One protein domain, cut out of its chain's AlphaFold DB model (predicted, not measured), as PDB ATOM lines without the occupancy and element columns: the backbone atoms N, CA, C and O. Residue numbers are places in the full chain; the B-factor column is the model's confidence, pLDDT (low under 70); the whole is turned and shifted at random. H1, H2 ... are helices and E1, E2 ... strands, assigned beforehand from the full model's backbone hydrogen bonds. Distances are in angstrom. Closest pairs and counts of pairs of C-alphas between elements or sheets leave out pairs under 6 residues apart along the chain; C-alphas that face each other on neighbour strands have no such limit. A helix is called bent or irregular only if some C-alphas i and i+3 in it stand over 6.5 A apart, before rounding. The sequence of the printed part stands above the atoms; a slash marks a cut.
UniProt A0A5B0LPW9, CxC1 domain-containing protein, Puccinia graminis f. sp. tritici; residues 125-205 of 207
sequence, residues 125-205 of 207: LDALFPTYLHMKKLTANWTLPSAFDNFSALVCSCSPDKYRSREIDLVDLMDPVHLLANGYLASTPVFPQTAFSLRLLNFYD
ATOM      1  N   LEU A 125      29.180  35.664   0.824       93.12
ATOM      2  CA  LEU A 125      30.267  36.150   1.681       93.12
ATOM      3  C   LEU A 125      30.612  35.167   2.801       93.12
ATOM      4  O   LEU A 125      31.797  35.003   3.101       93.12
ATOM      5  N   ASP A 126      29.611  34.471   3.342       90.69
ATOM      6  CA  ASP A 126      29.792  33.453   4.384       90.69
ATOM      7  C   ASP A 126      30.716  32.310   3.936       90.69
ATOM      8  O   ASP A 126      31.480  31.776   4.740       90.69
ATOM      9  N   ALA A 127      30.707  31.964   2.645       91.12
ATOM     10  CA  ALA A 127      31.633  30.993   2.067       91.12
ATOM     11  C   ALA A 127      32.927  31.659   1.572       91.12
ATOM     12  O   ALA A 127      34.029  31.167   1.819       91.12
ATOM     13  N   LEU A 128      32.806  32.800   0.892       92.00
ATOM     14  CA  LEU A 128      33.912  33.465   0.210       92.00
ATOM     15  C   LEU A 128      34.988  33.953   1.189       92.00
ATOM     16  O   LEU A 128      36.180  33.814   0.911       92.00
ATOM     17  N   PHE A 129      34.592  34.509   2.337       93.50
ATOM     18  CA  PHE A 129      35.526  35.118   3.282       93.50
ATOM     19  C   PHE A 129      36.438  34.092   3.985       93.50
ATOM     20  O   PHE A 129      37.662  34.257   3.925       93.50
ATOM     21  N   PRO A 130      35.923  32.993   4.576       94.12
ATOM     22  CA  PRO A 130      36.774  31.918   5.086       94.12
ATOM     23  C   PRO A 130      37.687  31.316   4.014       94.12
ATOM     24  O   PRO A 130      38.876  31.107   4.272       94.12
ATOM     25  N   THR A 131      37.172  31.085   2.799       93.00
ATOM     26  CA  THR A 131      37.987  30.586   1.682       93.00
ATOM     27  C   THR A 131      39.107  31.564   1.338       93.00
ATOM     28  O   THR A 131      40.246  31.133   1.170       93.00
ATOM     29  N   TYR A 132      38.835  32.872   1.304       93.69
ATOM     30  CA  TYR A 132      39.849  33.895   1.039       93.69
ATOM     31  C   TYR A 132      40.969  33.842   2.076       93.69
ATOM     32  O   TYR A 132      42.138  33.773   1.702       93.69
ATOM     33  N   LEU A 133      40.634  33.811   3.369       94.75
ATOM     34  CA  LEU A 133      41.634  33.734   4.438       94.75
ATOM     35  C   LEU A 133      42.470  32.453   4.351       94.75
ATOM     36  O   LEU A 133      43.692  32.493   4.518       94.75
ATOM     37  N   HIS A 134      41.823  31.325   4.061       93.75
ATOM     38  CA  HIS A 134      42.504  30.046   3.911       93.75
ATOM     39  C   HIS A 134      43.481  30.064   2.726       93.75
ATOM     40  O   HIS A 134      44.663  29.754   2.897       93.75
ATOM     41  N   MET A 135      43.025  30.511   1.554       91.94
ATOM     42  CA  MET A 135      43.843  30.608   0.340       91.94
ATOM     43  C   MET A 135      44.970  31.631   0.489       91.94
ATOM     44  O   MET A 135      46.106  31.355   0.101       91.94
ATOM     45  N   LYS A 136      44.701  32.774   1.130       92.62
ATOM     46  CA  LYS A 136      45.709  33.790   1.447       92.62
ATOM     47  C   LYS A 136      46.834  33.204   2.292       92.62
ATOM     48  O   LYS A 136      48.001  33.467   2.017       92.62
ATOM     49  N   LYS A 137      46.510  32.384   3.295       92.81
ATOM     50  CA  LYS A 137      47.516  31.708   4.124       92.81
ATOM     51  C   LYS A 137      48.312  30.675   3.323       92.81
ATOM     52  O   LYS A 137      49.535  30.675   3.401       92.81
ATOM     53  N   LEU A 138      47.631  29.818   2.557       91.38
ATOM     54  CA  LEU A 138      48.268  28.739   1.786       91.38
ATOM     55  C   LEU A 138      49.222  29.253   0.703       91.38
ATOM     56  O   LEU A 138      50.275  28.665   0.472       91.38
ATOM     57  N   THR A 139      48.866  30.356   0.051       90.19
ATOM     58  CA  THR A 139      49.612  30.911  -1.089       90.19
ATOM     59  C   THR A 139      50.544  32.066  -0.705       90.19
ATOM     60  O   THR A 139      51.115  32.714  -1.585       90.19
ATOM     61  N   ALA A 140      50.680  32.349   0.599       90.25
ATOM     62  CA  ALA A 140      51.369  33.520   1.147       90.25
ATOM     63  C   ALA A 140      50.940  34.823   0.444       90.25
ATOM     64  O   ALA A 140      51.752  35.565  -0.102       90.25
ATOM     65  N   ASN A 141      49.632  35.076   0.424       89.81
ATOM     66  CA  ASN A 141      49.001  36.188  -0.285       89.81
ATOM     67  C   ASN A 141      49.213  36.139  -1.810       89.81
ATOM     68  O   ASN A 141      49.502  37.152  -2.446       89.81
ATOM     69  N   TRP A 142      49.075  34.950  -2.399       90.12
ATOM     70  CA  TRP A 142      49.259  34.686  -3.830       90.12
ATOM     71  C   TRP A 142      50.634  35.090  -4.393       90.12
ATOM     72  O   TRP A 142      50.765  35.315  -5.600       90.12
ATOM     73  N   THR A 143      51.658  35.151  -3.532       86.88
ATOM     74  CA  THR A 143      53.045  35.484  -3.910       86.88
ATOM     75  C   THR A 143      53.895  34.251  -4.230       86.88
ATOM     76  O   THR A 143      54.876  34.363  -4.963       86.88
ATOM     77  N   LEU A 144      53.518  33.065  -3.735       83.06
ATOM     78  CA  LEU A 144      54.227  31.813  -4.018       83.06
ATOM     79  C   LEU A 144      53.980  31.306  -5.452       83.06
ATOM     80  O   LEU A 144      52.919  31.573  -6.022       83.06
ATOM     81  N   PRO A 145      54.892  30.493  -6.028       83.31
ATOM     82  CA  PRO A 145      54.667  29.833  -7.319       83.31
ATOM     83  C   PRO A 145      53.388  28.986  -7.355       83.31
ATOM     84  O   PRO A 145      52.706  28.953  -8.377       83.31
ATOM     85  N   SER A 146      53.019  28.389  -6.215       80.00
ATOM     86  CA  SER A 146      51.795  27.603  -6.036       80.00
ATOM     87  C   SER A 146      50.507  28.415  -6.180       80.00
ATOM     88  O   SER A 146      49.420  27.857  -6.226       80.00
ATOM     89  N   ALA A 147      50.578  29.742  -6.303       79.50
ATOM     90  CA  ALA A 147      49.405  30.575  -6.539       79.50
ATOM     91  C   ALA A 147      48.779  30.399  -7.940       79.50
ATOM     92  O   ALA A 147      47.781  31.055  -8.226       79.50
ATOM     93  N   PHE A 148      49.366  29.571  -8.812       79.56
ATOM     94  CA  PHE A 148      48.753  29.115 -10.068       79.56
ATOM     95  C   PHE A 148      48.131  27.718  -9.973       79.56
ATOM     96  O   PHE A 148      47.503  27.271 -10.935       79.56
ATOM     97  N   ASP A 149      48.331  27.024  -8.856       86.38
ATOM     98  CA  ASP A 149      47.805  25.681  -8.683       86.38
ATOM     99  C   ASP A 149      46.284  25.733  -8.538       86.38
ATOM    100  O   ASP A 149      45.700  26.688  -8.020       86.38
ATOM    101  N   ASN A 150      45.629  24.671  -8.998       85.69
ATOM    102  CA  ASN A 150      44.194  24.540  -8.844       85.69
ATOM    103  C   ASN A 150      43.859  23.994  -7.449       85.69
ATOM    104  O   ASN A 150      43.999  22.797  -7.193       85.69
ATOM    105  N   PHE A 151      43.352  24.859  -6.569       88.25
ATOM    106  CA  PHE A 151      42.885  24.471  -5.236       88.25
ATOM    107  C   PHE A 151      41.376  24.189  -5.168       88.25
ATOM    108  O   PHE A 151      40.820  24.099  -4.073       88.25
ATOM    109  N   SER A 152      40.683  24.024  -6.302       84.44
ATOM    110  CA  SER A 152      39.229  23.789  -6.325       84.44
ATOM    111  C   SER A 152      38.801  22.576  -5.496       84.44
ATOM    112  O   SER A 152      37.749  22.601  -4.859       84.44
ATOM    113  N   ALA A 153      39.639  21.537  -5.448       85.50
ATOM    114  CA  ALA A 153      39.401  20.331  -4.656       85.50
ATOM    115  C   ALA A 153      39.344  20.595  -3.139       85.50
ATOM    116  O   ALA A 153      38.719  19.830  -2.412       85.50
ATOM    117  N   LEU A 154      39.960  21.682  -2.653       86.69
ATOM    118  CA  LEU A 154      39.880  22.077  -1.242       86.69
ATOM    119  C   LEU A 154      38.531  22.708  -0.884       86.69
ATOM    120  O   LEU A 154      38.205  22.809   0.295       86.69
ATOM    121  N   VAL A 155      37.763  23.151  -1.884       84.88
ATOM    122  CA  VAL A 155      36.513  23.886  -1.664       84.88
ATOM    123  C   VAL A 155      35.272  23.131  -2.144       84.88
ATOM    124  O   VAL A 155      34.171  23.388  -1.665       84.88
ATOM    125  N   CYS A 156      35.423  22.154  -3.039       81.81
ATOM    126  CA  CYS A 156      34.346  21.256  -3.455       81.81
ATOM    127  C   CYS A 156      34.822  19.805  -3.433       81.81
ATOM    128  O   CYS A 156      35.715  19.409  -4.174       81.81
ATOM    129  N   SER A 157      34.139  18.998  -2.619       79.69
ATOM    130  CA  SER A 157      34.317  17.542  -2.514       79.69
ATOM    131  C   SER A 157      33.284  16.790  -3.362       79.69
ATOM    132  O   SER A 157      32.756  15.750  -2.969       79.69
ATOM    133  N   CYS A 158      32.883  17.380  -4.484       75.44
ATOM    134  CA  CYS A 158      31.748  16.912  -5.262       75.44
ATOM    135  C   CYS A 158      32.100  15.598  -5.995       75.44
ATOM    136  O   CYS A 158      33.175  15.484  -6.577       75.44
ATOM    137  N   SER A 159      31.192  14.605  -5.972       77.75
ATOM    138  CA  SER A 159      31.367  13.348  -6.731       77.75
ATOM    139  C   SER A 159      31.562  13.648  -8.220       77.75
ATOM    140  O   SER A 159      30.924  14.592  -8.704       77.75
ATOM    141  N   PRO A 160      32.341  12.843  -8.967       73.88
ATOM    142  CA  PRO A 160      32.521  13.024 -10.400       73.88
ATOM    143  C   PRO A 160      31.217  13.172 -11.189       73.88
ATOM    144  O   PRO A 160      31.137  13.966 -12.122       73.88
ATOM    145  N   ASP A 161      30.165  12.495 -10.740       76.38
ATOM    146  CA  ASP A 161      28.828  12.515 -11.349       76.38
ATOM    147  C   ASP A 161      28.130  13.881 -11.238       76.38
ATOM    148  O   ASP A 161      27.177  14.172 -11.962       76.38
ATOM    149  N   LYS A 162      28.586  14.733 -10.310       73.19
ATOM    150  CA  LYS A 162      28.092  16.103 -10.120       73.19
ATOM    151  C   LYS A 162      28.907  17.126 -10.909       73.19
ATOM    152  O   LYS A 162      28.482  18.284 -10.978       73.19
ATOM    153  N   TYR A 163      30.035  16.737 -11.515       71.31
ATOM    154  CA  TYR A 163      30.762  17.635 -12.403       71.31
ATOM    155  C   TYR A 163      29.940  17.882 -13.657       71.31
ATOM    156  O   TYR A 163      29.654  16.990 -14.452       71.31
ATOM    157  N   ARG A 164      29.574  19.144 -13.850       66.00
ATOM    158  CA  ARG A 164      28.956  19.595 -15.088       66.00
ATOM    159  C   ARG A 164      30.055  20.137 -15.980       66.00
ATOM    160  O   ARG A 164      30.524  21.253 -15.772       66.00
ATOM    161  N   SER A 165      30.452  19.346 -16.972       65.69
ATOM    162  CA  SER A 165      31.192  19.895 -18.102       65.69
ATOM    163  C   SER A 165      30.253  20.840 -18.846       65.69
ATOM    164  O   SER A 165      29.173  20.437 -19.281       65.69
ATOM    165  N   ARG A 166      30.623  22.116 -18.921       63.47
ATOM    166  CA  ARG A 166      29.891  23.123 -19.689       63.47
ATOM    167  C   ARG A 166      30.846  23.774 -20.670       63.47
ATOM    168  O   ARG A 166      31.998  24.034 -20.331       63.47
ATOM    169  N   GLU A 167      30.356  24.042 -21.869       63.09
ATOM    170  CA  GLU A 167      31.075  24.869 -22.829       63.09
ATOM    171  C   GLU A 167      31.101  26.298 -22.270       63.09
ATOM    172  O   GLU A 167      30.057  26.927 -22.094       63.09
ATOM    173  N   ILE A 168      32.286  26.766 -21.877       59.00
ATOM    174  CA  ILE A 168      32.477  28.115 -21.345       59.00
ATOM    175  C   ILE A 168      32.538  29.068 -22.545       59.00
ATOM    176  O   ILE A 168      33.540  29.112 -23.256       59.00
ATOM    177  N   ASP A 169      31.464  29.826 -22.789       58.78
ATOM    178  CA  ASP A 169      31.552  31.048 -23.600       58.78
ATOM    179  C   ASP A 169      32.435  32.060 -22.836       58.78
ATOM    180  O   ASP A 169      32.480  32.029 -21.606       58.78
ATOM    181  N   LEU A 170      33.089  33.003 -23.534       51.97
ATOM    182  CA  LEU A 170      33.965  34.051 -22.952       51.97
ATOM    183  C   LEU A 170      33.379  34.827 -21.745       51.97
ATOM    184  O   LEU A 170      34.108  35.568 -21.095       51.97
ATOM    185  N   VAL A 171      32.079  34.694 -21.474       54.56
ATOM    186  CA  VAL A 171      31.294  35.461 -20.499       54.56
ATOM    187  C   VAL A 171      30.764  34.586 -19.344       54.56
ATOM    188  O   VAL A 171      30.155  35.121 -18.429       54.56
ATOM    189  N   ASP A 172      30.988  33.264 -19.337       60.03
ATOM    190  CA  ASP A 172      30.470  32.366 -18.284       60.03
ATOM    191  C   ASP A 172      31.592  31.810 -17.391       60.03
ATOM    192  O   ASP A 172      32.022  30.656 -17.513       60.03
ATOM    193  N   LEU A 173      32.058  32.612 -16.428       70.38
ATOM    194  CA  LEU A 173      33.057  32.149 -15.463       70.38
ATOM    195  C   LEU A 173      32.431  31.245 -14.394       70.38
ATOM    196  O   LEU A 173      31.215  31.228 -14.169       70.38
ATOM    197  N   MET A 174      33.283  30.414 -13.788       74.31
ATOM    198  CA  MET A 174      32.916  29.461 -12.735       74.31
ATOM    199  C   MET A 174      32.336  30.171 -11.501       74.31
ATOM    200  O   MET A 174      32.382  31.392 -11.391       74.31
ATOM    201  N   ASP A 175      31.790  29.394 -10.568       85.56
ATOM    202  CA  ASP A 175      31.324  29.903  -9.277       85.56
ATOM    203  C   ASP A 175      32.397  30.781  -8.576       85.56
ATOM    204  O   ASP A 175      33.585  30.440  -8.644       85.56
ATOM    205  N   PRO A 176      32.030  31.898  -7.911       90.00
ATOM    206  CA  PRO A 176      32.999  32.806  -7.292       90.00
ATOM    207  C   PRO A 176      33.950  32.153  -6.290       90.00
ATOM    208  O   PRO A 176      35.112  32.553  -6.210       90.00
ATOM    209  N   VAL A 177      33.502  31.132  -5.559       90.44
ATOM    210  CA  VAL A 177      34.353  30.427  -4.598       90.44
ATOM    211  C   VAL A 177      35.383  29.557  -5.330       90.44
ATOM    212  O   VAL A 177      36.552  29.510  -4.948       90.44
ATOM    213  N   HIS A 178      34.985  28.929  -6.438       89.12
ATOM    214  CA  HIS A 178      35.915  28.219  -7.322       89.12
ATOM    215  C   HIS A 178      36.939  29.156  -7.965       89.12
ATOM    216  O   HIS A 178      38.117  28.808  -8.048       89.12
ATOM    217  N   LEU A 179      36.512  30.334  -8.420       90.69
ATOM    218  CA  LEU A 179      37.426  31.343  -8.957       90.69
ATOM    219  C   LEU A 179      38.454  31.761  -7.906       90.69
ATOM    220  O   LEU A 179      39.650  31.791  -8.195       90.69
ATOM    221  N   LEU A 180      38.002  31.982  -6.672       92.38
ATOM    222  CA  LEU A 180      38.860  32.355  -5.555       92.38
ATOM    223  C   LEU A 180      39.891  31.273  -5.224       92.38
ATOM    224  O   LEU A 180      41.065  31.587  -5.022       92.38
ATOM    225  N   ALA A 181      39.484  30.001  -5.246       90.88
ATOM    226  CA  ALA A 181      40.394  28.868  -5.083       90.88
ATOM    227  C   ALA A 181      41.478  28.807  -6.175       90.88
ATOM    228  O   ALA A 181      42.537  28.239  -5.955       90.88
ATOM    229  N   ASN A 182      41.247  29.422  -7.334       89.12
ATOM    230  CA  ASN A 182      42.219  29.522  -8.425       89.12
ATOM    231  C   ASN A 182      42.946  30.881  -8.464       89.12
ATOM    232  O   ASN A 182      43.629  31.193  -9.437       89.12
ATOM    233  N   GLY A 183      42.789  31.718  -7.431       90.50
ATOM    234  CA  GLY A 183      43.452  33.019  -7.340       90.50
ATOM    235  C   GLY A 183      42.779  34.149  -8.122       90.50
ATOM    236  O   GLY A 183      43.435  35.144  -8.440       90.50
ATOM    237  N   TYR A 184      41.482  34.027  -8.409       91.62
ATOM    238  CA  TYR A 184      40.691  35.054  -9.080       91.62
ATOM    239  C   TYR A 184      39.539  35.557  -8.207       91.62
ATOM    240  O   TYR A 184      38.810  34.781  -7.601       91.62
ATOM    241  N   LEU A 185      39.320  36.868  -8.192       91.81
ATOM    242  CA  LEU A 185      38.181  37.503  -7.545       91.81
ATOM    243  C   LEU A 185      37.076  37.767  -8.567       91.81
ATOM    244  O   LEU A 185      37.277  38.509  -9.528       91.81
ATOM    245  N   ALA A 186      35.907  37.173  -8.361       91.81
ATOM    246  CA  ALA A 186      34.735  37.393  -9.199       91.81
ATOM    247  C   ALA A 186      34.229  38.846  -9.121       91.81
ATOM    248  O   ALA A 186      34.161  39.425  -8.038       91.81
ATOM    249  N   SER A 187      33.798  39.415 -10.250       89.38
ATOM    250  CA  SER A 187      33.199  40.760 -10.276       89.38
ATOM    251  C   SER A 187      31.771  40.812  -9.723       89.38
ATOM    252  O   SER A 187      31.294  41.876  -9.333       89.38
ATOM    253  N   THR A 188      31.055  39.685  -9.750       88.56
ATOM    254  CA  THR A 188      29.674  39.564  -9.268       88.56
ATOM    255  C   THR A 188      29.489  38.263  -8.485       88.56
ATOM    256  O   THR A 188      30.139  37.265  -8.799       88.56
ATOM    257  N   PRO A 189      28.586  38.245  -7.488       87.69
ATOM    258  CA  PRO A 189      28.376  37.082  -6.621       87.69
ATOM    259  C   PRO A 189      27.580  35.970  -7.316       87.69
ATOM    260  O   PRO A 189      27.604  34.820  -6.901       87.69
ATOM    261  N   VAL A 190      26.860  36.315  -8.384       85.94
ATOM    262  CA  VAL A 190      26.031  35.399  -9.165       85.94
ATOM    263  C   VAL A 190      26.435  35.535 -10.626       85.94
ATOM    264  O   VAL A 190      26.528  36.659 -11.128       85.94
ATOM    265  N   PHE A 191      26.695  34.394 -11.272       82.62
ATOM    266  CA  PHE A 191      27.123  34.271 -12.673       82.62
ATOM    267  C   PHE A 191      28.186  35.310 -13.072       82.62
ATOM    268  O   PHE A 191      27.896  36.222 -13.851       82.62
ATOM    269  N   PRO A 192      29.403  35.223 -12.502       83.50
ATOM    270  CA  PRO A 192      30.463  36.158 -12.833       83.50
ATOM    271  C   PRO A 192      30.781  36.128 -14.323       83.50
ATOM    272  O   PRO A 192      31.068  35.087 -14.903       83.50
ATOM    273  N   GLN A 193      30.742  37.313 -14.923       83.19
ATOM    274  CA  GLN A 193      31.124  37.525 -16.317       83.19
ATOM    275  C   GLN A 193      32.596  37.893 -16.464       83.19
ATOM    276  O   GLN A 193      33.179  37.747 -17.533       83.19
ATOM    277  N   THR A 194      33.192  38.379 -15.378       86.12
ATOM    278  CA  THR A 194      34.595  38.764 -15.306       86.12
ATOM    279  C   THR A 194      35.160  38.387 -13.943       86.12
ATOM    280  O   THR A 194      34.426  38.283 -12.955       86.12
ATOM    281  N   ALA A 195      36.469  38.178 -13.888       90.12
ATOM    282  CA  ALA A 195      37.192  37.987 -12.645       90.12
ATOM    283  C   ALA A 195      38.582  38.614 -12.743       90.12
ATOM    284  O   ALA A 195      39.153  38.724 -13.829       90.12
ATOM    285  N   PHE A 196      39.119  39.022 -11.601       90.69
ATOM    286  CA  PHE A 196      40.387  39.729 -11.490       90.69
ATOM    287  C   PHE A 196      41.422  38.835 -10.821       90.69
ATOM    288  O   PHE A 196      41.124  38.194  -9.820       90.69
ATOM    289  N   SER A 197      42.645  38.788 -11.345       90.25
ATOM    290  CA  SER A 197      43.722  38.038 -10.692       90.25
ATOM    291  C   SER A 197      44.088  38.697  -9.362       90.25
ATOM    292  O   SER A 197      44.516  39.852  -9.344       90.25
ATOM    293  N   LEU A 198      43.979  37.952  -8.260       91.06
ATOM    294  CA  LEU A 198      44.347  38.433  -6.925       91.06
ATOM    295  C   LEU A 198      45.826  38.796  -6.837       91.06
ATOM    296  O   LEU A 198      46.185  39.744  -6.151       91.06
ATOM    297  N   ARG A 199      46.688  38.101  -7.585       88.75
ATOM    298  CA  ARG A 199      48.109  38.448  -7.649       88.75
ATOM    299  C   ARG A 199      48.335  39.798  -8.314       88.75
ATOM    300  O   ARG A 199      49.133  40.574  -7.810       88.75
ATOM    301  N   LEU A 200      47.660  40.073  -9.433       89.69
ATOM    302  CA  LEU A 200      47.774  41.376 -10.092       89.69
ATOM    303  C   LEU A 200      47.251  42.482  -9.178       89.69
ATOM    304  O   LEU A 200      47.904  43.507  -9.043       89.69
ATOM    305  N   LEU A 201      46.118  42.257  -8.513       91.00
ATOM    306  CA  LEU A 201      45.580  43.214  -7.549       91.00
ATOM    307  C   LEU A 201      46.549  43.461  -6.380       91.00
ATOM    308  O   LEU A 201      46.803  44.613  -6.052       91.00
ATOM    309  N   ASN A 202      47.148  42.406  -5.817       88.50
ATOM    310  CA  ASN A 202      48.176  42.518  -4.777       88.50
ATOM    311  C   ASN A 202      49.445  43.217  -5.283       88.50
ATOM    312  O   ASN A 202      50.055  43.973  -4.545       88.50
ATOM    313  N   PHE A 203      49.850  42.979  -6.532       88.69
ATOM    314  CA  PHE A 203      51.030  43.612  -7.126       88.69
ATOM    315  C   PHE A 203      50.878  45.135  -7.258       88.69
ATOM    316  O   PHE A 203      51.873  45.850  -7.216       88.69
ATOM    317  N   TYR A 204      49.644  45.624  -7.410       91.50
ATOM    318  CA  TYR A 204      49.321  47.051  -7.479       91.50
ATOM    319  C   TYR A 204      48.769  47.622  -6.158       91.50
ATOM    320  O   TYR A 204      48.243  48.732  -6.176       91.50
ATOM    321  N   ASP A 205      48.855  46.885  -5.043       85.75
ATOM    322  CA  ASP A 205      48.330  47.288  -3.726       85.75
ATOM    323  C   ASP A 205      46.843  47.720  -3.751       85.75
ATOM    324  O   ASP A 205      46.441  48.716  -3.149       85.75
TER     325      ASP A 205
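What this domain is: This is residues 125 to 205 of the 207 residues of the protein "CxC1 domain-containing protein" of Puccinia graminis f. sp. tritici (UniProt A0A5B0LPW9). A short helix, H3, forms the core, with the long helix H1 packed side by side on it and the small hairpin of E1 and E2 on another side of it. H2 and H4 lie toward the outside, and between H2 and H3 a long loop swings wide, its residues 157 to 165 sticking out. The 81 printed residues include four named helices and two strands, in the order H1 H2 H3 E1 E2 H4, the sheet E1 - E2 being antiparallel. The class is mostly helix, though under half of the residues are in named elements. The whole is compact, with a radius of gyration of the C-alphas of 12.8 A and spans of 36 by 25 by 25 A.

Where its parts are: H1, residues 125 to 138, begins at C-alpha 125 (30.267, 36.150, 1.681) and is 19.5 A long. H2, residues 145 to 148, is only just irregular: C-alphas 145 and 148 are 6.6 A apart. H3 holds residues 176 to 181, 8.7 A; E1 holds 184 to 186 and E2 195 to 197. H4, residues 198 to 203, 8.5 A, ends at C-alpha 203 (51.030, 43.612, -7.126).

How they stand to each other: H1 and H3 touch, closest at the C-alphas of Leu 128 and Val 177, 5.7 A, at a shallow tilt of 14 degrees, the same way. The closest C-alphas of H3 and E1, Pro 176 and Ala 186, are 5.3 A apart. E1 and E2 form an antiparallel hairpin at 153 degrees, with N 185 and O 196 at 2.8 A, within hydrogen-bond range. H2 and H3 are apart; H3 and H4 are only just apart, 8.3 A. Every O i to N i+4 pair is within hydrogen-bond range in H3 and H4, and 9 of 10 in H1; H2 is too short for such a pair.

The domain as a whole: The farthest C-alphas, Asp 161 and Asp 205, are 40.6 A apart. The printed part has no cut. The link from H2 to H3, 27 residues, is long. Residues 164 to 172 have pLDDT under 70.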